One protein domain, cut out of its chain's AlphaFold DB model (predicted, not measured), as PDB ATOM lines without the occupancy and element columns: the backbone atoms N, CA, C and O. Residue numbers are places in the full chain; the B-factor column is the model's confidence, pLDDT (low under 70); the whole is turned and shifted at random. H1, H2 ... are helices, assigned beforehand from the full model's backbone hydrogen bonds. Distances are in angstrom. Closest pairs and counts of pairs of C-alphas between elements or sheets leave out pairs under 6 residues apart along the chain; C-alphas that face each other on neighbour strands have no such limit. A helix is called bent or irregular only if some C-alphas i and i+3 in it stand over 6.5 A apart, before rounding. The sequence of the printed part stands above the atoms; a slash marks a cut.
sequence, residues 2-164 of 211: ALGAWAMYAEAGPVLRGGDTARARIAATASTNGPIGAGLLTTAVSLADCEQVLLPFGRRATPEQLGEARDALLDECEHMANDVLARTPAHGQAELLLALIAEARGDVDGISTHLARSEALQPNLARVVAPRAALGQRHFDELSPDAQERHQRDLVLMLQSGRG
ATOM      1  N   ALA A   2       3.108 -37.268 -54.246       67.69
ATOM      2  CA  ALA A   2       3.853 -36.707 -53.103       67.69
ATOM      3  C   ALA A   2       4.299 -35.232 -53.265       67.69
ATOM      4  O   ALA A   2       4.198 -34.461 -52.316       67.69
ATOM      5  N   LEU A   3       4.718 -34.811 -54.467       71.88
ATOM      6  CA  LEU A   3       5.141 -33.422 -54.722       71.88
ATOM      7  C   LEU A   3       3.989 -32.408 -54.610       71.88
ATOM      8  O   LEU A   3       4.189 -31.308 -54.108       71.88
ATOM      9  N   GLY A   4       2.775 -32.788 -55.023       70.31
ATOM     10  CA  GLY A   4       1.595 -31.920 -54.917       70.31
ATOM     11  C   GLY A   4       1.143 -31.715 -53.471       70.31
ATOM     12  O   GLY A   4       0.821 -30.598 -53.080       70.31
ATOM     13  N   ALA A   5       1.192 -32.773 -52.653       74.12
ATOM     14  CA  ALA A   5       0.891 -32.681 -51.223       74.12
ATOM     15  C   ALA A   5       1.911 -31.804 -50.476       74.12
ATOM     16  O   ALA A   5       1.526 -31.020 -49.613       74.12
ATOM     17  N   TRP A   6       3.195 -31.895 -50.840       75.81
ATOM     18  CA  TRP A   6       4.237 -31.043 -50.265       75.81
ATOM     19  C   TRP A   6       4.063 -29.570 -50.654       75.81
ATOM     20  O   TRP A   6       4.119 -28.712 -49.780       75.81
ATOM     21  N   ALA A   7       3.765 -29.277 -51.926       70.12
ATOM     22  CA  ALA A   7       3.495 -27.914 -52.382       70.12
ATOM     23  C   ALA A   7       2.269 -27.303 -51.680       70.12
ATOM     24  O   ALA A   7       2.364 -26.210 -51.132       70.12
ATOM     25  N   MET A   8       1.149 -28.034 -51.591       71.38
ATOM     26  CA  MET A   8      -0.026 -27.563 -50.845       71.38
ATOM     27  C   MET A   8       0.279 -27.334 -49.361       71.38
ATOM     28  O   MET A   8      -0.190 -26.356 -48.788       71.38
ATOM     29  N   TYR A   9       1.058 -28.215 -48.728       73.56
ATOM     30  CA  TYR A   9       1.432 -28.061 -47.322       73.56
ATOM     31  C   TYR A   9       2.361 -26.862 -47.092       73.56
ATOM     32  O   TYR A   9       2.212 -26.153 -46.097       73.56
ATOM     33  N   ALA A  10       3.298 -26.612 -48.012       71.50
ATOM     34  CA  ALA A  10       4.175 -25.448 -47.966       71.50
ATOM     35  C   ALA A  10       3.384 -24.140 -48.139       71.50
ATOM     36  O   ALA A  10       3.592 -23.202 -47.375       71.50
ATOM     37  N   GLU A  11       2.425 -24.099 -49.069       69.25
ATOM     38  CA  GLU A  11       1.603 -22.908 -49.320       69.25
ATOM     39  C   GLU A  11       0.549 -22.650 -48.233       69.25
ATOM     40  O   GLU A  11       0.323 -21.503 -47.853       69.25
ATOM     41  N   ALA A  12      -0.090 -23.696 -47.703       72.00
ATOM     42  CA  ALA A  12      -1.105 -23.556 -46.657       72.00
ATOM     43  C   ALA A  12      -0.500 -23.417 -45.251       72.00
ATOM     44  O   ALA A  12      -1.184 -22.978 -44.327       72.00
ATOM     45  N   GLY A  13       0.772 -23.786 -45.073       70.00
ATOM     46  CA  GLY A  13       1.464 -23.809 -43.786       70.00
ATOM     47  C   GLY A  13       1.332 -22.515 -42.972       70.00
ATOM     48  O   GLY A  13       0.928 -22.606 -41.811       70.00
ATOM     49  N   PRO A  14       1.604 -21.326 -43.542       65.88
ATOM     50  CA  PRO A  14       1.469 -20.055 -42.825       65.88
ATOM     51  C   PRO A  14       0.034 -19.770 -42.361       65.88
ATOM     52  O   PRO A  14      -0.188 -19.367 -41.220       65.88
ATOM     53  N   VAL A  15      -0.958 -20.063 -43.209       67.25
ATOM     54  CA  VAL A  15      -2.382 -19.860 -42.896       67.25
ATOM     55  C   VAL A  15      -2.857 -20.830 -41.812       67.25
ATOM     56  O   VAL A  15      -3.622 -20.446 -40.934       67.25
ATOM     57  N   LEU A  16      -2.391 -22.081 -41.851       73.50
ATOM     58  CA  LEU A  16      -2.809 -23.125 -40.914       73.50
ATOM     59  C   LEU A  16      -2.109 -23.030 -39.550       73.50
ATOM     60  O   LEU A  16      -2.715 -23.377 -38.539       73.50
ATOM     61  N   ARG A  17      -0.847 -22.580 -39.497       70.00
ATOM     62  CA  ARG A  17      -0.070 -22.485 -38.242       70.00
ATOM     63  C   ARG A  17      -0.224 -21.146 -37.532       70.00
ATOM     64  O   ARG A  17      -0.108 -21.096 -36.314       70.00
ATOM     65  N   GLY A  18      -0.478 -20.077 -38.279       67.25
ATOM     66  CA  GLY A  18      -0.516 -18.716 -37.759       67.25
ATOM     67  C   GLY A  18      -1.784 -18.325 -37.002       67.25
ATOM     68  O   GLY A  18      -1.905 -17.182 -36.589       67.25
ATOM     69  N   GLY A  19      -2.744 -19.230 -36.813       74.44
ATOM     70  CA  GLY A  19      -3.997 -18.920 -36.121       74.44
ATOM     71  C   GLY A  19      -4.971 -18.056 -36.934       74.44
ATOM     72  O   GLY A  19      -4.841 -17.860 -38.144       74.44
ATOM     73  N   ASP A  20      -6.002 -17.551 -36.260       79.56
ATOM     74  CA  ASP A  20      -7.152 -16.874 -36.873       79.56
ATOM     75  C   ASP A  20      -6.946 -15.364 -37.091       79.56
ATOM     76  O   ASP A  20      -7.688 -14.737 -37.854       79.56
ATOM     77  N   THR A  21      -5.894 -14.774 -36.519       81.81
ATOM     78  CA  THR A  21      -5.596 -13.337 -36.654       81.81
ATOM     79  C   THR A  21      -4.478 -13.050 -37.658       81.81
ATOM     80  O   THR A  21      -3.502 -13.791 -37.744       81.81
ATOM     81  N   ALA A  22      -4.579 -11.922 -38.375       83.00
ATOM     82  CA  ALA A  22      -3.537 -11.449 -39.297       83.00
ATOM     83  C   ALA A  22      -2.167 -11.332 -38.608       83.00
ATOM     84  O   ALA A  22      -1.169 -11.833 -39.112       83.00
ATOM     85  N   ARG A  23      -2.132 -10.758 -37.396       80.25
ATOM     86  CA  ARG A  23      -0.900 -10.611 -36.608       80.25
ATOM     87  C   ARG A  23      -0.227 -11.952 -36.326       80.25
ATOM     88  O   ARG A  23       0.984 -12.061 -36.472       80.25
ATOM     89  N   ALA A  24      -0.997 -12.952 -35.902       81.31
ATOM     90  CA  ALA A  24      -0.442 -14.261 -35.583       81.31
ATOM     91  C   ALA A  24       0.039 -14.995 -36.852       81.31
ATOM     92  O   ALA A  24       1.071 -15.664 -36.804       81.31
ATOM     93  N   ARG A  25      -0.615 -14.780 -38.004       83.12
ATOM     94  CA  ARG A  25      -0.138 -15.272 -39.305       83.12
ATOM     95  C   ARG A  25       1.177 -14.639 -39.738       83.12
ATOM     96  O   ARG A  25       2.095 -15.385 -40.057       83.12
ATOM     97  N   ILE A  26       1.314 -13.316 -39.660       81.62
ATOM     98  CA  ILE A  26       2.585 -12.650 -39.992       81.62
ATOM     99  C   ILE A  26       3.702 -13.081 -39.031       81.62
ATOM    100  O   ILE A  26       4.790 -13.434 -39.476       81.62
ATOM    101  N   ALA A  27       3.427 -13.140 -37.724       80.75
ATOM    102  CA  ALA A  27       4.413 -13.588 -36.738       80.75
ATOM    103  C   ALA A  27       4.868 -15.042 -36.976       80.75
ATOM    104  O   ALA A  27       6.045 -15.361 -36.814       80.75
ATOM    105  N   ALA A  28       3.954 -15.925 -37.390       79.62
ATOM    106  CA  ALA A  28       4.298 -17.295 -37.750       79.62
ATOM    107  C   ALA A  28       5.188 -17.351 -39.001       79.62
ATOM    108  O   ALA A  28       6.166 -18.100 -38.998       79.62
ATOM    109  N   THR A  29       4.911 -16.543 -40.029       75.94
ATOM    110  CA  THR A  29       5.773 -16.441 -41.219       75.94
ATOM    111  C   THR A  29       7.183 -15.999 -40.832       75.94
ATOM    112  O   THR A  29       8.126 -16.755 -41.086       75.94
ATOM    113  N   ALA A  30       7.304 -14.896 -40.081       76.19
ATOM    114  CA  ALA A  30       8.582 -14.365 -39.598       76.19
ATOM    115  C   ALA A  30       9.396 -15.409 -38.811       76.19
ATOM    116  O   ALA A  30      10.606 -15.528 -38.968       76.19
ATOM    117  N   SER A  31       8.733 -16.233 -37.991       71.06
ATOM    118  CA  SER A  31       9.412 -17.268 -37.196       71.06
ATOM    119  C   SER A  31       9.949 -18.451 -38.011       71.06
ATOM    120  O   SER A  31      10.820 -19.180 -37.539       71.06
ATOM    121  N   THR A  32       9.417 -18.681 -39.216       65.25
ATOM    122  CA  THR A  32       9.752 -19.866 -40.017       65.25
ATOM    123  C   THR A  32      10.739 -19.599 -41.146       65.25
ATOM    124  O   THR A  32      11.212 -20.573 -41.734       65.25
ATOM    125  N   ASN A  33      11.058 -18.331 -41.453       63.19
ATOM    126  CA  ASN A  33      11.866 -17.929 -42.620       63.19
ATOM    127  C   ASN A  33      11.441 -18.652 -43.917       63.19
ATOM    128  O   ASN A  33      12.261 -18.948 -44.788       63.19
ATOM    129  N   GLY A  34      10.165 -19.032 -44.011       61.69
ATOM    130  CA  GLY A  34       9.635 -19.785 -45.137       61.69
ATOM    131  C   GLY A  34       9.245 -18.833 -46.262       61.69
ATOM    132  O   GLY A  34       8.703 -17.767 -45.971       61.69
ATOM    133  N   PRO A  35       9.461 -19.192 -47.540       61.75
ATOM    134  CA  PRO A  35       8.980 -18.369 -48.640       61.75
ATOM    135  C   PRO A  35       7.461 -18.214 -48.546       61.75
ATOM    136  O   PRO A  35       6.747 -19.182 -48.258       61.75
ATOM    137  N   ILE A  36       6.953 -17.012 -48.836       66.19
ATOM    138  CA  ILE A  36       5.517 -16.818 -49.060       66.19
ATOM    139  C   ILE A  36       5.102 -17.792 -50.164       66.19
ATOM    140  O   ILE A  36       5.770 -17.873 -51.200       66.19
ATOM    141  N   GLY A  37       4.007 -18.528 -49.956       64.69
ATOM    142  CA  GLY A  37       3.470 -19.415 -50.985       64.69
ATOM    143  C   GLY A  37       3.364 -18.673 -52.320       64.69
ATOM    144  O   GLY A  37       2.787 -17.583 -52.372       64.69
ATOM    145  N   ALA A  38       3.935 -19.244 -53.383       67.38
ATOM    146  CA  ALA A  38       4.041 -18.607 -54.698       67.38
ATOM    147  C   ALA A  38       2.674 -18.412 -55.384       67.38
ATOM    148  O   ALA A  38       2.566 -17.686 -56.373       67.38
ATOM    149  N   GLY A  39       1.624 -19.043 -54.854       76.31
ATOM    150  CA  GLY A  39       0.245 -18.836 -55.257       76.31
ATOM    151  C   GLY A  39      -0.220 -17.372 -55.207       76.31
ATOM    152  O   GLY A  39       0.101 -16.577 -54.319       76.31
ATOM    153  N   LEU A  40      -1.079 -17.020 -56.166       76.56
ATOM    154  CA  LEU A  40      -1.735 -15.711 -56.227       76.56
ATOM    155  C   LEU A  40      -2.596 -15.446 -54.978       76.56
ATOM    156  O   LEU A  40      -2.619 -14.335 -54.453       76.56
ATOM    157  N   LEU A  41      -3.301 -16.477 -54.498       78.94
ATOM    158  CA  LEU A  41      -4.186 -16.380 -53.336       78.94
ATOM    159  C   LEU A  41      -3.400 -16.177 -52.036       78.94
ATOM    160  O   LEU A  41      -3.752 -15.304 -51.249       78.94
ATOM    161  N   THR A  42      -2.323 -16.936 -51.828       81.25
ATOM    162  CA  THR A  42      -1.446 -16.816 -50.651       81.25
ATOM    163  C   THR A  42      -0.769 -15.455 -50.603       81.25
ATOM    164  O   THR A  42      -0.755 -14.821 -49.550       81.25
ATOM    165  N   THR A  43      -0.307 -14.953 -51.752       85.12
ATOM    166  CA  THR A  43       0.235 -13.593 -51.869       85.12
ATOM    167  C   THR A  43      -0.817 -12.544 -51.496       85.12
ATOM    168  O   THR A  43      -0.563 -11.680 -50.661       85.12
ATOM    169  N   ALA A  44      -2.024 -12.634 -52.063       85.44
ATOM    170  CA  ALA A  44      -3.089 -11.671 -51.794       85.44
ATOM    171  C   ALA A  44      -3.522 -11.654 -50.317       85.44
ATOM    172  O   ALA A  44      -3.759 -10.578 -49.771       85.44
ATOM    173  N   VAL A  45      -3.612 -12.825 -49.676       86.06
ATOM    174  CA  VAL A  45      -3.935 -12.943 -48.244       86.06
ATOM    175  C   VAL A  45      -2.814 -12.369 -47.381       86.06
ATOM    176  O   VAL A  45      -3.097 -11.578 -46.492       86.06
ATOM    177  N   SER A  46      -1.553 -12.692 -47.677       88.12
ATOM    178  CA  SER A  46      -0.407 -12.218 -46.884       88.12
ATOM    179  C   SER A  46      -0.265 -10.693 -46.942       88.12
ATOM    180  O   SER A  46      -0.073 -10.046 -45.916       88.12
ATOM    181  N   LEU A  47      -0.450 -10.092 -48.124       89.94
ATOM    182  CA  LEU A  47      -0.446  -8.632 -48.263       89.94
ATOM    183  C   LEU A  47      -1.628  -7.982 -47.533       89.94
ATOM    184  O   LEU A  47      -1.453  -6.930 -46.927       89.94
ATOM    185  N   ALA A  48      -2.813  -8.601 -47.560       88.06
ATOM    186  CA  ALA A  48      -3.968  -8.112 -46.808       88.06
ATOM    187  C   ALA A  48      -3.755  -8.211 -45.286       88.06
ATOM    188  O   ALA A  48      -4.185  -7.322 -44.554       88.06
ATOM    189  N   ASP A  49      -3.069  -9.254 -44.810       88.25
ATOM    190  CA  ASP A  49      -2.706  -9.403 -43.401       88.25
ATOM    191  C   ASP A  49      -1.714  -8.325 -42.963       88.25
ATOM    192  O   ASP A  49      -1.924  -7.686 -41.931       88.25
ATOM    193  N   CYS A  50      -0.685  -8.068 -43.770       90.06
ATOM    194  CA  CYS A  50       0.241  -6.963 -43.541       90.06
ATOM    195  C   CYS A  50      -0.473  -5.610 -43.534       90.06
ATOM    196  O   CYS A  50      -0.311  -4.828 -42.601       90.06
ATOM    197  N   GLU A  51      -1.333  -5.349 -44.516       89.00
ATOM    198  CA  GLU A  51      -2.140  -4.131 -44.562       89.00
ATOM    199  C   GLU A  51      -3.010  -3.988 -43.300       89.00
ATOM    200  O   GLU A  51      -3.056  -2.921 -42.694       89.00
ATOM    201  N   GLN A  52      -3.646  -5.067 -42.838       84.81
ATOM    202  CA  GLN A  52      -4.456  -5.058 -41.620       84.81
ATOM    203  C   GLN A  52      -3.632  -4.789 -40.352       84.81
ATOM    204  O   GLN A  52      -4.145  -4.166 -39.420       84.81
ATOM    205  N   VAL A  53      -2.390  -5.274 -40.292       83.50
ATOM    206  CA  VAL A  53      -1.467  -5.027 -39.172       83.50
ATOM    207  C   VAL A  53      -0.985  -3.574 -39.162       83.50
ATOM    208  O   VAL A  53      -0.840  -2.999 -38.084       83.50
ATOM    209  N   LEU A  54      -0.768  -2.978 -40.336       83.00
ATOM    210  CA  LEU A  54      -0.219  -1.627 -40.467       83.00
ATOM    211  C   LEU A  54      -1.273  -0.520 -40.463       83.00
ATOM    212  O   LEU A  54      -0.970   0.608 -40.081       83.00
ATOM    213  N   LEU A  55      -2.511  -0.802 -40.879       77.12
ATOM    214  CA  LEU A  55      -3.546   0.223 -40.930       77.12
ATOM    215  C   LEU A  55      -3.981   0.649 -39.514       77.12
ATOM    216  O   LEU A  55      -4.507  -0.168 -38.751       77.12
ATOM    217  N   PRO A  56      -3.926   1.955 -39.191       56.91
ATOM    218  CA  PRO A  56      -4.294   2.470 -37.868       56.91
ATOM    219  C   PRO A  56      -5.792   2.317 -37.534       56.91
ATOM    220  O   PRO A  56      -6.210   2.526 -36.397       56.91
ATOM    221  N   PHE A  57      -6.629   1.933 -38.506       45.03
ATOM    222  CA  PHE A  57      -8.084   1.808 -38.341       45.03
ATOM    223  C   PHE A  57      -8.529   0.524 -37.629       45.03
ATOM    224  O   PHE A  57      -9.686   0.407 -37.215       45.03
ATOM    225  N   GLY A  58      -7.622  -0.430 -37.428       40.47
ATOM    226  CA  GLY A  58      -7.858  -1.554 -36.539       40.47
ATOM    227  C   GLY A  58      -7.564  -1.150 -35.101       40.47
ATOM    228  O   GLY A  58      -6.427  -1.256 -34.668       40.47
ATOM    229  N   ARG A  59      -8.583  -0.731 -34.339       42.44
ATOM    230  CA  ARG A  59      -8.531  -0.566 -32.871       42.44
ATOM    231  C   ARG A  59      -7.998  -1.830 -32.161       42.44
ATOM    232  O   ARG A  59      -8.814  -2.553 -31.598       42.44
ATOM    233  N   ARG A  60      -6.705  -2.169 -32.195       50.34
ATOM    234  CA  ARG A  60      -6.183  -3.349 -31.473       50.34
ATOM    235  C   ARG A  60      -4.759  -3.235 -30.935       50.34
ATOM    236  O   ARG A  60      -4.458  -4.002 -30.030       50.34
ATOM    237  N   ALA A  61      -3.921  -2.307 -31.394       52.44
ATOM    238  CA  ALA A  61      -2.644  -2.063 -30.727       52.44
ATOM    239  C   ALA A  61      -2.166  -0.618 -30.921       52.44
ATOM    240  O   ALA A  61      -2.083  -0.146 -32.052       52.44
ATOM    241  N   THR A  62      -1.849   0.092 -29.836       56.81
ATOM    242  CA  THR A  62      -1.020   1.303 -29.909       56.81
ATOM    243  C   THR A  62       0.414   0.906 -30.287       56.81
ATOM    244  O   THR A  62       0.809  -0.235 -30.035       56.81
ATOM    245  N   PRO A  63       1.227   1.811 -30.864       60.88
ATOM    246  CA  PRO A  63       2.652   1.551 -31.095       60.88
ATOM    247  C   PRO A  63       3.367   1.018 -29.841       60.88
ATOM    248  O   PRO A  63       4.153   0.077 -29.913       60.88
ATOM    249  N   GLU A  64       2.986   1.543 -28.676       63.41
ATOM    250  CA  GLU A  64       3.429   1.114 -27.344       63.41
ATOM    251  C   GLU A  64       3.092  -0.350 -27.017       63.41
ATOM    252  O   GLU A  64       3.887  -1.049 -26.401       63.41
ATOM    253  N   GLN A  65       1.933  -0.844 -27.461       64.06
ATOM    254  CA  GLN A  65       1.503  -2.232 -27.250       64.06
ATOM    255  C   GLN A  65       2.215  -3.235 -28.168       64.06
ATOM    256  O   GLN A  65       2.113  -4.445 -27.949       64.06
ATOM    257  N   LEU A  66       2.890  -2.761 -29.218       65.81
ATOM    258  CA  LEU A  66       3.644  -3.619 -30.131       65.81
ATOM    259  C   LEU A  66       5.122  -3.722 -29.741       65.81
ATOM    260  O   LEU A  66       5.681  -4.804 -29.908       65.81
ATOM    261  N   GLY A  67       5.727  -2.668 -29.182       72.81
ATOM    262  CA  GLY A  67       7.132  -2.687 -28.749       72.81
ATOM    263  C   GLY A  67       8.073  -3.229 -29.834       72.81
ATOM    264  O   GLY A  67       7.868  -2.964 -31.016       72.81
ATOM    265  N   GLU A  68       9.047  -4.058 -29.451       72.75
ATOM    266  CA  GLU A  68       9.993  -4.721 -30.373       72.75
ATOM    267  C   GLU A  68       9.311  -5.615 -31.424       72.75
ATOM    268  O   GLU A  68       9.817  -5.785 -32.532       72.75
ATOM    269  N   ALA A  69       8.123  -6.157 -31.126       79.06
ATOM    270  CA  ALA A  69       7.381  -6.953 -32.100       79.06
ATOM    271  C   ALA A  69       6.876  -6.104 -33.276       79.06
ATOM    272  O   ALA A  69       6.531  -6.660 -34.315       79.06
ATOM    273  N   ARG A  70       6.812  -4.773 -33.133       82.50
ATOM    274  CA  ARG A  70       6.454  -3.861 -34.223       82.50
ATOM    275  C   ARG A  70       7.487  -3.896 -35.337       82.50
ATOM    276  O   ARG A  70       7.104  -4.048 -36.491       82.50
ATOM    277  N   ASP A  71       8.760  -3.765 -34.985       84.06
ATOM    278  CA  ASP A  71       9.834  -3.633 -35.966       84.06
ATOM    279  C   ASP A  71      10.029  -4.951 -36.716       84.06
ATOM    280  O   ASP A  71      10.037  -4.958 -37.940       84.06
ATOM    281  N   ALA A  72       9.984  -6.086 -36.010       84.69
ATOM    282  CA  ALA A  72       9.994  -7.403 -36.649       84.69
ATOM    283  C   ALA A  72       8.814  -7.615 -37.621       84.69
ATOM    284  O   ALA A  72       8.977  -8.225 -38.675       84.69
ATOM    285  N   LEU A  73       7.616  -7.109 -37.291       85.50
ATOM    286  CA  LEU A  73       6.457  -7.171 -38.193       85.50
ATOM    287  C   LEU A  73       6.617  -6.242 -39.405       85.50
ATOM    288  O   LEU A  73       6.203  -6.610 -40.502       85.50
ATOM    289  N   LEU A  74       7.187  -5.048 -39.212       89.62
ATOM    290  CA  LEU A  74       7.473  -4.107 -40.297       89.62
ATOM    291  C   LEU A  74       8.492  -4.693 -41.272       89.62
ATOM    292  O   LEU A  74       8.244  -4.668 -42.474       89.62
ATOM    293  N   ASP A  75       9.579  -5.259 -40.753       91.00
ATOM    294  CA  ASP A  75      10.642  -5.874 -41.548       91.00
ATOM    295  C   ASP A  75      10.111  -7.064 -42.354       91.00
ATOM    296  O   ASP A  75      10.377  -7.177 -43.549       91.00
ATOM    297  N   GLU A  76       9.285  -7.913 -41.737       89.19
ATOM    298  CA  GLU A  76       8.646  -9.035 -42.426       89.19
ATOM    299  C   GLU A  76       7.693  -8.548 -43.533       89.19
ATOM    300  O   GLU A  76       7.755  -9.013 -44.671       89.19
ATOM    301  N   CYS A  77       6.829  -7.572 -43.245       92.62
ATOM    302  CA  CYS A  77       5.921  -7.019 -44.251       92.62
ATOM    303  C   CYS A  77       6.656  -6.294 -45.387       92.62
ATOM    304  O   CYS A  77       6.217  -6.364 -46.537       92.62
ATOM    305  N   GLU A  78       7.777  -5.635 -45.092       94.81
ATOM    306  CA  GLU A  78       8.638  -5.007 -46.094       94.81
ATOM    307  C   GLU A  78       9.293  -6.055 -46.985       94.81
ATOM    308  O   GLU A  78       9.239  -5.939 -48.212       94.81
ATOM    309  N   HIS A  79       9.875  -7.095 -46.381       93.06
ATOM    310  CA  HIS A  79      10.461  -8.212 -47.107       93.06
ATOM    311  C   HIS A  79       9.429  -8.809 -48.063       93.06
ATOM    312  O   HIS A  79       9.684  -8.899 -49.262       93.06
ATOM    313  N   MET A  80       8.225  -9.102 -47.564       90.75
ATOM    314  CA  MET A  80       7.144  -9.649 -48.375       90.75
ATOM    315  C   MET A  80       6.717  -8.735 -49.531       90.75
ATOM    316  O   MET A  80       6.500  -9.213 -50.648       90.75
ATOM    317  N   ALA A  81       6.592  -7.426 -49.292       94.81
ATOM    318  CA  ALA A  81       6.243  -6.461 -50.331       94.81
ATOM    319  C   ALA A  81       7.307  -6.414 -51.439       94.81
ATOM    320  O   ALA A  81       6.971  -6.483 -52.625       94.81
ATOM    321  N   ASN A  82       8.583  -6.355 -51.053       95.75
ATOM    322  CA  ASN A  82       9.714  -6.336 -51.979       95.75
ATOM    323  C   ASN A  82       9.817  -7.632 -52.785       95.75
ATOM    324  O   ASN A  82      10.035  -7.591 -53.994       95.75
ATOM    325  N   ASP A  83       9.570  -8.773 -52.151       92.25
ATOM    326  CA  ASP A  83       9.519 -10.078 -52.802       92.25
ATOM    327  C   ASP A  83       8.445 -10.144 -53.895       92.25
ATOM    328  O   ASP A  83       8.667 -10.660 -54.997       92.25
ATOM    329  N   VAL A  84       7.262  -9.593 -53.607       92.44
ATOM    330  CA  VAL A  84       6.178  -9.477 -54.586       92.44
ATOM    331  C   VAL A  84       6.578  -8.550 -55.727       92.44
ATOM    332  O   VAL A  84       6.354  -8.908 -56.881       92.44
ATOM    333  N   LEU A  85       7.195  -7.403 -55.443       94.88
ATOM    334  CA  LEU A  85       7.635  -6.459 -56.476       94.88
ATOM    335  C   LEU A  85       8.773  -7.014 -57.338       94.88
ATOM    336  O   LEU A  85       8.792  -6.766 -58.541       94.88
ATOM    337  N   ALA A  86       9.665  -7.833 -56.777       94.56
ATOM    338  CA  ALA A  86      10.711  -8.512 -57.537       94.56
ATOM    339  C   ALA A  86      10.127  -9.484 -58.578       94.56
ATOM    340  O   ALA A  86      10.639  -9.592 -59.693       94.56
ATOM    341  N   ARG A  87       9.027 -10.171 -58.239       92.56
ATOM    342  CA  ARG A  87       8.327 -11.100 -59.146       92.56
ATOM    343  C   ARG A  87       7.296 -10.408 -60.037       92.56
ATOM    344  O   ARG A  87       6.986 -10.885 -61.125       92.56
ATOM    345  N   THR A  88       6.702  -9.318 -59.567       93.12
ATOM    346  CA  THR A  88       5.628  -8.575 -60.235       93.12
ATOM    347  C   THR A  88       5.811  -7.074 -59.978       93.12
ATOM    348  O   THR A  88       5.137  -6.510 -59.116       93.12
ATOM    349  N   PRO A  89       6.675  -6.389 -60.754       94.50
ATOM    350  CA  PRO A  89       6.998  -4.974 -60.527       94.50
ATOM    351  C   PRO A  89       5.792  -4.029 -60.614       94.50
ATOM    352  O   PRO A  89       5.800  -2.944 -60.048       94.50
ATOM    353  N   ALA A  90       4.730  -4.442 -61.310       94.25
ATOM    354  CA  ALA A  90       3.504  -3.671 -61.490       94.25
ATOM    355  C   ALA A  90       2.424  -3.968 -60.421       94.25
ATOM    356  O   ALA A  90       1.227  -3.952 -60.717       94.25
ATOM    357  N   HIS A  91       2.816  -4.268 -59.176       93.94
ATOM    358  CA  HIS A  91       1.882  -4.643 -58.108       93.94
ATOM    359  C   HIS A  91       1.523  -3.468 -57.175       93.94
ATOM    360  O   HIS A  91       2.115  -3.283 -56.113       93.94
ATOM    361  N   GLY A  92       0.484  -2.699 -57.525       94.06
ATOM    362  CA  GLY A  92       0.100  -1.473 -56.799       94.06
ATOM    363  C   GLY A  92      -0.233  -1.632 -55.304       94.06
ATOM    364  O   GLY A  92       0.014  -0.710 -54.530       94.06
ATOM    365  N   GLN A  93      -0.739  -2.789 -54.856       94.00
ATOM    366  CA  GLN A  93      -0.962  -3.048 -53.421       94.00
ATOM    367  C   GLN A  93       0.355  -3.259 -52.654       94.00
ATOM    368  O   GLN A  93       0.424  -2.913 -51.482       94.00
ATOM    369  N   ALA A  94       1.396  -3.799 -53.297       95.50
ATOM    370  CA  ALA A  94       2.694  -3.962 -52.641       95.50
ATOM    371  C   ALA A  94       3.378  -2.595 -52.471       95.50
ATOM    372  O   ALA A  94       3.891  -2.303 -51.400       95.50
ATOM    373  N   GLU A  95       3.264  -1.713 -53.471       97.00
ATOM    374  CA  GLU A  95       3.678  -0.306 -53.340       97.00
ATOM    375  C   GLU A  95       2.896   0.420 -52.231       97.00
ATOM    376  O   GLU A  95       3.489   1.101 -51.404       97.00
ATOM    377  N   LEU A  96       1.574   0.228 -52.127       95.69
ATOM    378  CA  LEU A  96       0.809   0.792 -51.003       95.69
ATOM    379  C   LEU A  96       1.332   0.290 -49.648       95.69
ATOM    380  O   LEU A  96       1.403   1.060 -48.695       95.69
ATOM    381  N   LEU A  97       1.686  -0.994 -49.561       95.44
ATOM    382  CA  LEU A  97       2.210  -1.576 -48.335       95.44
ATOM    383  C   LEU A  97       3.548  -0.935 -47.941       95.44
ATOM    384  O   LEU A  97       3.714  -0.565 -46.782       95.44
ATOM    385  N   LEU A  98       4.447  -0.713 -48.904       96.94
ATOM    386  CA  LEU A  98       5.690   0.028 -48.673       96.94
ATOM    387  C   LEU A  98       5.432   1.472 -48.217       96.94
ATOM    388  O   LEU A  98       6.121   1.948 -47.321       96.94
ATOM    389  N   ALA A  99       4.399   2.147 -48.732       95.19
ATOM    390  CA  ALA A  99       4.021   3.483 -48.258       95.19
ATOM    391  C   ALA A  99       3.551   3.481 -46.786       95.19
ATOM    392  O   ALA A  99       3.882   4.389 -46.026       95.19
ATOM    393  N   LEU A 100       2.803   2.453 -46.364       93.69
ATOM    394  CA  LEU A 100       2.382   2.284 -44.964       93.69
ATOM    395  C   LEU A 100       3.568   1.973 -44.037       93.69
ATOM    396  O   LEU A 100       3.601   2.428 -42.895       93.69
ATOM    397  N   ILE A 101       4.549   1.208 -44.519       94.38
ATOM    398  CA  ILE A 101       5.783   0.911 -43.778       94.38
ATOM    399  C   ILE A 101       6.640   2.172 -43.647       94.38
ATOM    400  O   ILE A 101       7.131   2.459 -42.555       94.38
ATOM    401  N   ALA A 102       6.763   2.953 -44.722       94.00
ATOM    402  CA  ALA A 102       7.441   4.244 -44.710       94.00
ATOM    403  C   ALA A 102       6.802   5.194 -43.683       94.00
ATOM    404  O   ALA A 102       7.506   5.739 -42.835       94.00
ATOM    405  N   GLU A 103       5.465   5.287 -43.645       92.69
ATOM    406  CA  GLU A 103       4.750   6.024 -42.592       92.69
ATOM    407  C   GLU A 103       5.108   5.517 -41.194       92.69
ATOM    408  O   GLU A 103       5.426   6.307 -40.306       92.69
ATOM    409  N   ALA A 104       5.076   4.201 -40.983       89.50
ATOM    410  CA  ALA A 104       5.393   3.623 -39.685       89.50
ATOM    411  C   ALA A 104       6.838   3.929 -39.241       89.50
ATOM    412  O   ALA A 104       7.095   4.038 -38.039       89.50
ATOM    413  N   ARG A 105       7.769   4.097 -40.180       90.75
ATOM    414  CA  ARG A 105       9.169   4.452 -39.908       90.75
ATOM    415  C   ARG A 105       9.439   5.963 -39.895       90.75
ATOM    416  O   ARG A 105      10.551   6.358 -39.564       90.75
ATOM    417  N   GLY A 106       8.446   6.800 -40.204       89.69
ATOM    418  CA  GLY A 106       8.623   8.251 -40.323       89.69
ATOM    419  C   GLY A 106       9.392   8.685 -41.579       89.69
ATOM    420  O   GLY A 106       9.956   9.774 -41.599       89.69
ATOM    421  N   ASP A 107       9.430   7.842 -42.614       92.19
ATOM    422  CA  ASP A 107      10.042   8.137 -43.911       92.19
ATOM    423  C   ASP A 107       9.031   8.828 -44.845       92.19
ATOM    424  O   ASP A 107       8.284   8.192 -45.592       92.19
ATOM    425  N   VAL A 108       8.993  10.159 -44.773       88.88
ATOM    426  CA  VAL A 108       8.061  11.008 -45.539       88.88
ATOM    427  C   VAL A 108       8.301  10.914 -47.053       88.88
ATOM    428  O   VAL A 108       7.348  10.860 -47.841       88.88
ATOM    429  N   ASP A 109       9.565  10.830 -47.477       90.75
ATOM    430  CA  ASP A 109       9.929  10.692 -48.892       90.75
ATOM    431  C   ASP A 109       9.485   9.327 -49.441       90.75
ATOM    432  O   ASP A 109       8.946   9.231 -50.556       90.75
ATOM    433  N   GLY A 110       9.643   8.278 -48.629       93.88
ATOM    434  CA  GLY A 110       9.133   6.939 -48.899       93.88
ATOM    435  C   GLY A 110       7.615   6.918 -49.074       93.88
ATOM    436  O   GLY A 110       7.128   6.329 -50.046       93.88
ATOM    437  N   ILE A 111       6.858   7.620 -48.215       91.81
ATOM    438  CA  ILE A 111       5.394   7.732 -48.342       91.81
ATOM    439  C   ILE A 111       5.032   8.270 -49.726       91.81
ATOM    440  O   ILE A 111       4.325   7.597 -50.476       91.81
ATOM    441  N   SER A 112       5.540   9.449 -50.096       91.69
ATOM    442  CA  SER A 112       5.197  10.089 -51.373       91.69
ATOM    443  C   SER A 112       5.577   9.223 -52.578       91.69
ATOM    444  O   SER A 112       4.790   9.077 -53.518       91.69
ATOM    445  N   THR A 113       6.762   8.607 -52.538       93.88
ATOM    446  CA  THR A 113       7.285   7.773 -53.627       93.88
ATOM    447  C   THR A 113       6.415   6.542 -53.867       93.88
ATOM    448  O   THR A 113       5.970   6.291 -54.992       93.88
ATOM    449  N   HIS A 114       6.150   5.777 -52.812       95.56
ATOM    450  CA  HIS A 114       5.403   4.528 -52.906       95.56
ATOM    451  C   HIS A 114       3.907   4.765 -53.151       95.56
ATOM    452  O   HIS A 114       3.273   4.025 -53.910       95.56
ATOM    453  N   LEU A 115       3.340   5.851 -52.613       93.62
ATOM    454  CA  LEU A 115       1.948   6.224 -52.871       93.62
ATOM    455  C   LEU A 115       1.711   6.556 -54.347       93.62
ATOM    456  O   LEU A 115       0.761   6.052 -54.953       93.62
ATOM    457  N   ALA A 116       2.610   7.343 -54.946       92.44
ATOM    458  CA  ALA A 116       2.532   7.709 -56.356       92.44
ATOM    459  C   ALA A 116       2.609   6.476 -57.273       92.44
ATOM    460  O   ALA A 116       1.847   6.370 -58.241       92.44
ATOM    461  N   ARG A 117       3.484   5.513 -56.951       94.94
ATOM    462  CA  ARG A 117       3.592   4.243 -57.690       94.94
ATOM    463  C   ARG A 117       2.349   3.380 -57.529       94.94
ATOM    464  O   ARG A 117       1.837   2.865 -58.523       94.94
ATOM    465  N   SER A 118       1.821   3.264 -56.310       95.50
ATOM    466  CA  SER A 118       0.583   2.528 -56.050       95.50
ATOM    467  C   SER A 118      -0.576   3.044 -56.907       95.50
ATOM    468  O   SER A 118      -1.290   2.257 -57.533       95.50
ATOM    469  N   GLU A 119      -0.734   4.367 -56.998       92.94
ATOM    470  CA  GLU A 119      -1.759   4.978 -57.846       92.94
ATOM    471  C   GLU A 119      -1.521   4.765 -59.332       92.94
ATOM    472  O   GLU A 119      -2.462   4.419 -60.044       92.94
ATOM    473  N   ALA A 120      -0.284   4.924 -59.804       93.06
ATOM    474  CA  ALA A 120       0.036   4.713 -61.212       93.06
ATOM    475  C   ALA A 120      -0.280   3.278 -61.671       93.06
ATOM    476  O   ALA A 120      -0.754   3.072 -62.786       93.06
ATOM    477  N   LEU A 121      -0.042   2.289 -60.805       93.88
ATOM    478  CA  LEU A 121      -0.233   0.873 -61.120       93.88
ATOM    479  C   LEU A 121      -1.683   0.407 -60.944       93.88
ATOM    480  O   LEU A 121      -2.156  -0.450 -61.690       93.88
ATOM    481  N   GLN A 122      -2.393   0.926 -59.938       91.88
ATOM    482  CA  GLN A 122      -3.753   0.501 -59.588       91.88
ATOM    483  C   GLN A 122      -4.629   1.711 -59.210       91.88
ATOM    484  O   GLN A 122      -5.025   1.858 -58.046       91.88
ATOM    485  N   PRO A 123      -4.986   2.576 -60.179       88.56
ATOM    486  CA  PRO A 123      -5.677   3.834 -59.890       88.56
ATOM    487  C   PRO A 123      -7.089   3.613 -59.338       88.56
ATOM    488  O   PRO A 123      -7.473   4.252 -58.368       88.56
ATOM    489  N   ASN A 124      -7.838   2.645 -59.875       87.56
ATOM    490  CA  ASN A 124      -9.272   2.488 -59.585       87.56
ATOM    491  C   ASN A 124      -9.608   1.272 -58.711       87.56
ATOM    492  O   ASN A 124     -10.778   0.919 -58.543       87.56
ATOM    493  N   LEU A 125      -8.602   0.565 -58.195       85.81
ATOM    494  CA  LEU A 125      -8.846  -0.670 -57.466       85.81
ATOM    495  C   LEU A 125      -9.373  -0.348 -56.060       85.81
ATOM    496  O   LEU A 125      -8.637   0.096 -55.185       85.81
ATOM    497  N   ALA A 126     -10.661  -0.611 -55.828       79.19
ATOM    498  CA  ALA A 126     -11.373  -0.166 -54.625       79.19
ATOM    499  C   ALA A 126     -10.699  -0.554 -53.293       79.19
ATOM    500  O   ALA A 126     -10.806   0.196 -52.325       79.19
ATOM    501  N   ARG A 127      -9.998  -1.700 -53.241       82.12
ATOM    502  CA  ARG A 127      -9.270  -2.135 -52.037       82.12
ATOM    503  C   ARG A 127      -8.058  -1.259 -51.694       82.12
ATOM    504  O   ARG A 127      -7.754  -1.159 -50.521       82.12
ATOM    505  N   VAL A 128      -7.412  -0.609 -52.669       88.50
ATOM    506  CA  VAL A 128      -6.243   0.264 -52.424       88.50
ATOM    507  C   VAL A 128      -6.614   1.743 -52.341       88.50
ATOM    508  O   VAL A 128      -5.921   2.503 -51.678       88.50
ATOM    509  N   VAL A 129      -7.723   2.164 -52.956       90.75
ATOM    510  CA  VAL A 129      -8.143   3.578 -52.972       90.75
ATOM    511  C   VAL A 129      -8.413   4.105 -51.558       90.75
ATOM    512  O   VAL A 129      -7.933   5.172 -51.198       90.75
ATOM    513  N   ALA A 130      -9.162   3.362 -50.738       88.19
ATOM    514  CA  ALA A 130      -9.489   3.794 -49.378       88.19
ATOM    515  C   ALA A 130      -8.255   3.944 -48.459       88.19
ATOM    516  O   ALA A 130      -8.111   5.004 -47.847       88.19
ATOM    517  N   PRO A 131      -7.357   2.947 -48.346       89.12
ATOM    518  CA  PRO A 131      -6.134   3.102 -47.558       89.12
ATOM    519  C   PRO A 131      -5.190   4.164 -48.138       89.12
ATOM    520  O   PRO A 131      -4.619   4.927 -47.361       89.12
ATOM    521  N   ARG A 132      -5.092   4.292 -49.472       93.00
ATOM    522  CA  ARG A 132      -4.307   5.345 -50.138       93.00
ATOM    523  C   ARG A 132      -4.806   6.742 -49.781       93.00
ATOM    524  O   ARG A 132      -4.021   7.555 -49.307       93.00
ATOM    525  N   ALA A 133      -6.108   6.988 -49.901       91.81
ATOM    526  CA  ALA A 133      -6.717   8.249 -49.493       91.81
ATOM    527  C   ALA A 133      -6.538   8.512 -47.994       91.81
ATOM    528  O   ALA A 133      -6.266   9.634 -47.581       91.81
ATOM    529  N   ALA A 134      -6.675   7.492 -47.146       89.25
ATOM    530  CA  ALA A 134      -6.478   7.680 -45.715       89.25
ATOM    531  C   ALA A 134      -5.032   8.081 -45.388       89.25
ATOM    532  O   ALA A 134      -4.828   8.939 -44.530       89.25
ATOM    533  N   LEU A 135      -4.047   7.467 -46.048       91.06
ATOM    534  CA  LEU A 135      -2.633   7.804 -45.896       91.06
ATOM    535  C   LEU A 135      -2.335   9.204 -46.451       91.06
ATOM    536  O   LEU A 135      -1.814  10.048 -45.728       91.06
ATOM    537  N   GLY A 136      -2.765   9.491 -47.683       92.81
ATOM    538  CA  GLY A 136      -2.586  10.798 -48.316       92.81
ATOM    539  C   GLY A 136      -3.263  11.938 -47.555       92.81
ATOM    540  O   GLY A 136      -2.758  13.052 -47.519       92.81
ATOM    541  N   GLN A 137      -4.368  11.661 -46.863       92.12
ATOM    542  CA  GLN A 137      -5.031  12.637 -46.009       92.12
ATOM    543  C   GLN A 137      -4.225  12.984 -44.748       92.12
ATOM    544  O   GLN A 137      -4.262  14.142 -44.333       92.12
ATOM    545  N   ARG A 138      -3.554  12.004 -44.121       90.81
ATOM    546  CA  ARG A 138      -2.751  12.224 -42.903       90.81
ATOM    547  C   ARG A 138      -1.495  13.039 -43.186       90.81
ATOM    548  O   ARG A 138      -1.136  13.868 -42.363       90.81
ATOM    549  N   HIS A 139      -0.905  12.836 -44.360       92.62
ATOM    550  CA  HIS A 139       0.349  13.471 -44.778       92.62
ATOM    551  C   HIS A 139       0.147  14.565 -45.825       92.62
ATOM    552  O   HIS A 139       1.100  14.957 -46.484       92.62
ATOM    553  N   PHE A 140      -1.084  15.052 -46.027       93.12
ATOM    554  CA  PHE A 140      -1.433  15.881 -47.191       93.12
ATOM    555  C   PHE A 140      -0.509  17.090 -47.382       93.12
ATOM    556  O   PHE A 140      -0.107  17.385 -48.507       93.12
ATOM    557  N   ASP A 141      -0.167  17.771 -46.288       93.62
ATOM    558  CA  ASP A 141       0.657  18.981 -46.316       93.62
ATOM    559  C   ASP A 141       2.149  18.678 -46.571       93.62
ATOM    560  O   ASP A 141       2.898  19.567 -46.968       93.62
ATOM    561  N   GLU A 142       2.566  17.421 -46.402       92.50
ATOM    562  CA  GLU A 142       3.919  16.910 -46.662       92.50
ATOM    563  C   GLU A 142       4.047  16.283 -48.062       92.50
ATOM    564  O   GLU A 142       5.151  16.056 -48.557       92.50
ATOM    565  N   LEU A 143       2.920  16.012 -48.729       88.81
ATOM    566  CA  LEU A 143       2.904  15.467 -50.081       88.81
ATOM    567  C   LEU A 143       3.404  16.487 -51.111       88.81
ATOM    568  O   LEU A 143       3.108  17.681 -51.044       88.81
ATOM    569  N   SER A 144       4.073  15.984 -52.151       87.19
ATOM    570  CA  SER A 144       4.373  16.785 -53.342       87.19
ATOM    571  C   SER A 144       3.084  17.279 -54.030       87.19
ATOM    572  O   SER A 144       2.040  16.630 -53.914       87.19
ATOM    573  N   PRO A 145       3.121  18.378 -54.811       90.38
ATOM    574  CA  PRO A 145       1.932  18.875 -55.509       90.38
ATOM    575  C   PRO A 145       1.251  17.832 -56.409       90.38
ATOM    576  O   PRO A 145       0.027  17.717 -56.393       90.38
ATOM    577  N   ASP A 146       2.027  17.009 -57.130       88.25
ATOM    578  CA  ASP A 146       1.470  15.896 -57.917       88.25
ATOM    579  C   ASP A 146       0.735  14.906 -57.000       88.25
ATOM    580  O   ASP A 146      -0.419  14.571 -57.259       88.25
ATOM    581  N   ALA A 147       1.353  14.506 -55.878       88.62
ATOM    582  CA  ALA A 147       0.762  13.607 -54.882       88.62
ATOM    583  C   ALA A 147      -0.497  14.185 -54.193       88.62
ATOM    584  O   ALA A 147      -1.396  13.434 -53.807       88.62
ATOM    585  N   GLN A 148      -0.631  15.508 -54.099       92.75
ATOM    586  CA  GLN A 148      -1.865  16.144 -53.630       92.75
ATOM    587  C   GLN A 148      -3.001  16.045 -54.662       92.75
ATOM    588  O   GLN A 148      -4.145  15.762 -54.294       92.75
ATOM    589  N   GLU A 149      -2.721  16.234 -55.955       92.25
ATOM    590  CA  GLU A 149      -3.724  16.086 -57.024       92.25
ATOM    591  C   GLU A 149      -4.210  14.638 -57.173       92.25
ATOM    592  O   GLU A 149      -5.404  14.369 -57.326       92.25
ATOM    593  N   ARG A 150      -3.261  13.709 -57.095       91.31
ATOM    594  CA  ARG A 150      -3.418  12.257 -56.933       91.31
ATOM    595  C   ARG A 150      -4.399  11.905 -55.812       91.31
ATOM    596  O   ARG A 150      -5.467  11.347 -56.068       91.31
ATOM    597  N   HIS A 151      -4.126  12.388 -54.599       94.06
ATOM    598  CA  HIS A 151      -5.012  12.221 -53.442       94.06
ATOM    599  C   HIS A 151      -6.425  12.770 -53.693       94.06
ATOM    600  O   HIS A 151      -7.420  12.136 -53.344       94.06
ATOM    601  N   GLN A 152      -6.556  13.916 -54.368       95.38
ATOM    602  CA  GLN A 152      -7.873  14.455 -54.731       95.38
ATOM    603  C   GLN A 152      -8.665  13.517 -55.655       95.38
ATOM    604  O   GLN A 152      -9.887  13.424 -55.517       95.38
ATOM    605  N   ARG A 153      -8.010  12.794 -56.573       94.31
ATOM    606  CA  ARG A 153      -8.681  11.774 -57.399       94.31
ATOM    607  C   ARG A 153      -9.164  10.599 -56.559       94.31
ATOM    608  O   ARG A 153     -10.275  10.120 -56.782       94.31
ATOM    609  N   ASP A 154      -8.397  10.184 -55.557       94.75
ATOM    610  CA  ASP A 154      -8.830   9.123 -54.648       94.75
ATOM    611  C   ASP A 154     -10.034   9.523 -53.810       94.75
ATOM    612  O   ASP A 154     -10.955   8.721 -53.647       94.75
ATOM    613  N   LEU A 155     -10.081  10.769 -53.333       95.50
ATOM    614  CA  LEU A 155     -11.258  11.295 -52.644       95.50
ATOM    615  C   LEU A 155     -12.497  11.235 -53.547       95.50
ATOM    616  O   LEU A 155     -13.553  10.792 -53.096       95.50
ATOM    617  N   VAL A 156     -12.369  11.608 -54.825       95.88
ATOM    618  CA  VAL A 156     -13.452  11.471 -55.814       95.88
ATOM    619  C   VAL A 156     -13.877  10.006 -55.943       95.88
ATOM    620  O   VAL A 156     -15.051   9.696 -55.753       95.88
ATOM    621  N   LEU A 157     -12.943   9.079 -56.171       93.62
ATOM    622  CA  LEU A 157     -13.251   7.648 -56.287       93.62
ATOM    623  C   LEU A 157     -13.930   7.094 -55.024       93.62
ATOM    624  O   LEU A 157     -14.891   6.323 -55.107       93.62
ATOM    625  N   MET A 158     -13.483   7.508 -53.836       93.31
ATOM    626  CA  MET A 158     -14.106   7.135 -52.568       93.31
ATOM    627  C   MET A 158     -15.534   7.668 -52.450       93.31
ATOM    628  O   MET A 158     -16.412   6.915 -52.020       93.31
ATOM    629  N   LEU A 159     -15.772   8.923 -52.842       94.62
ATOM    630  CA  LEU A 159     -17.091   9.560 -52.851       94.62
ATOM    631  C   LEU A 159     -18.062   8.886 -53.819       94.62
ATOM    632  O   LEU A 159     -19.254   8.842 -53.523       94.62
ATOM    633  N   GLN A 160     -17.565   8.323 -54.921       93.25
ATOM    634  CA  GLN A 160     -18.342   7.522 -55.871       93.25
ATOM    635  C   GLN A 160     -18.594   6.104 -55.317       93.25
ATOM    636  O   GLN A 160     -19.694   5.547 -55.421       93.25
ATOM    637  N   SER A 161     -17.633   5.537 -54.580       87.31
ATOM    638  CA  SER A 161     -17.739   4.198 -53.988       87.31
ATOM    639  C   SER A 161     -18.758   4.110 -52.837       87.31
ATOM    640  O   SER A 161     -18.813   4.958 -51.948       87.31
ATOM    641  N   GLY A 162     -19.560   3.041 -52.796       80.06
ATOM    642  CA  GLY A 162     -20.543   2.845 -51.720       80.06
ATOM    643  C   GLY A 162     -19.928   2.602 -50.333       80.06
ATOM    644  O   GLY A 162     -20.547   2.937 -49.328       80.06
ATOM    645  N   ARG A 163     -18.713   2.034 -50.261       80.06
ATOM    646  CA  ARG A 163     -18.022   1.749 -48.986       80.06
ATOM    647  C   ARG A 163     -17.176   2.927 -48.486       80.06
ATOM    648  O   ARG A 163     -17.136   3.154 -47.283       80.06
ATOM    649  N   GLY A 164     -16.529   3.678 -49.381       82.19
ATOM    650  CA  GLY A 164     -15.606   4.762 -49.015       82.19
ATOM    651  C   GLY A 164     -16.289   6.030 -48.498       82.19
ATOM    652  O   GLY A 164     -15.696   6.785 -47.734       82.19
TER     653      GLY A 164
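This is residues 2 to 164 of the 211 residues of an uncharacterized protein of Devosia sp. G19 (UniProt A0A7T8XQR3). Five helices, H3, H5, H6, H7 and H8, stand in an up-and-down bundle with H6 in its middle, and H9 crosses H7 and H8 at one end of the long axis. At the other end H2 crosses H3 and H5, and beyond it H1 reaches away, touching H2 with residues 14 to 17 alone. The 163 printed residues hold nine named helices, H1 to H9 in order, and no named strand, an all-helix class. The whole is compact, with a radius of gyration of the C-alphas of 16.3 A, yet elongated, spanning 54 by 35 by 30 A.

Find C-alpha 2 at (3.853, -36.707, -53.103), where H1 begins; it runs to residue 17, 20.9 A long, with a kink of 44 degrees near residue 11, and is irregular, C-alphas 11 and 14 being 7.1 A apart. Next come H2, residues 22 to 32, 15.7 A, and H3, residues 40 to 54, 21.2 A. H4, residues 63 to 66, spans 5.4 A. From C-alpha 68 at (9.993, -4.721, -30.373), H5 runs 29.5 A to residue 87. H6, residues 92 to 105, measures 20.1 A, and H7, residues 108 to 121, 20.4 A. H8, residues 126 to 138, measures 19.1 A and is irregular, but only just: C-alphas 127 and 130 are 6.50 A apart. H9, residues 145 to 160, runs 23.2 A to C-alpha 160 at (-18.342, 7.522, -55.871).

Start at the hub, H6, which touches H3, H5, H7 and H8. H6 and H7 form a helical hairpin at a shallow tilt of 11 degrees, opposite ways; their closest C-alphas, of Gly 92 and Ser 118, are 4.1 A apart. H5 and H6 form another, at 28 degrees, with the C-alphas of Ala 81 and Ala 94 closest at 4.9 A. H8 touches H9 at a steep tilt of 50 degrees, closest at the C-alphas of Ala 133 and Asp 154, 5.6 A. H2 touches H5 about perpendicular, at 80 degrees, closest at the C-alphas of Ala 30 and Glu 76, 6.0 A; of H5, residues 72 to 77 alone take part. H4 is close to H5 but not clearly touching. Every O i to N i+4 pair is within hydrogen-bond range in H2, H3, H5, H6, H7 and H9, against 10 of 12 in H1 and 7 of 9 in H8; H4 is too short for one.

The two C-alphas farthest apart, of Ala 2 and Asp 141, are 56.2 A apart. The printed part has no cut and no long link. Look for pLDDT under 70 at residues 2, 11, 14 to 15, 18, 32 to 38 and 56 to 66; the mean of the printed part is 83.6.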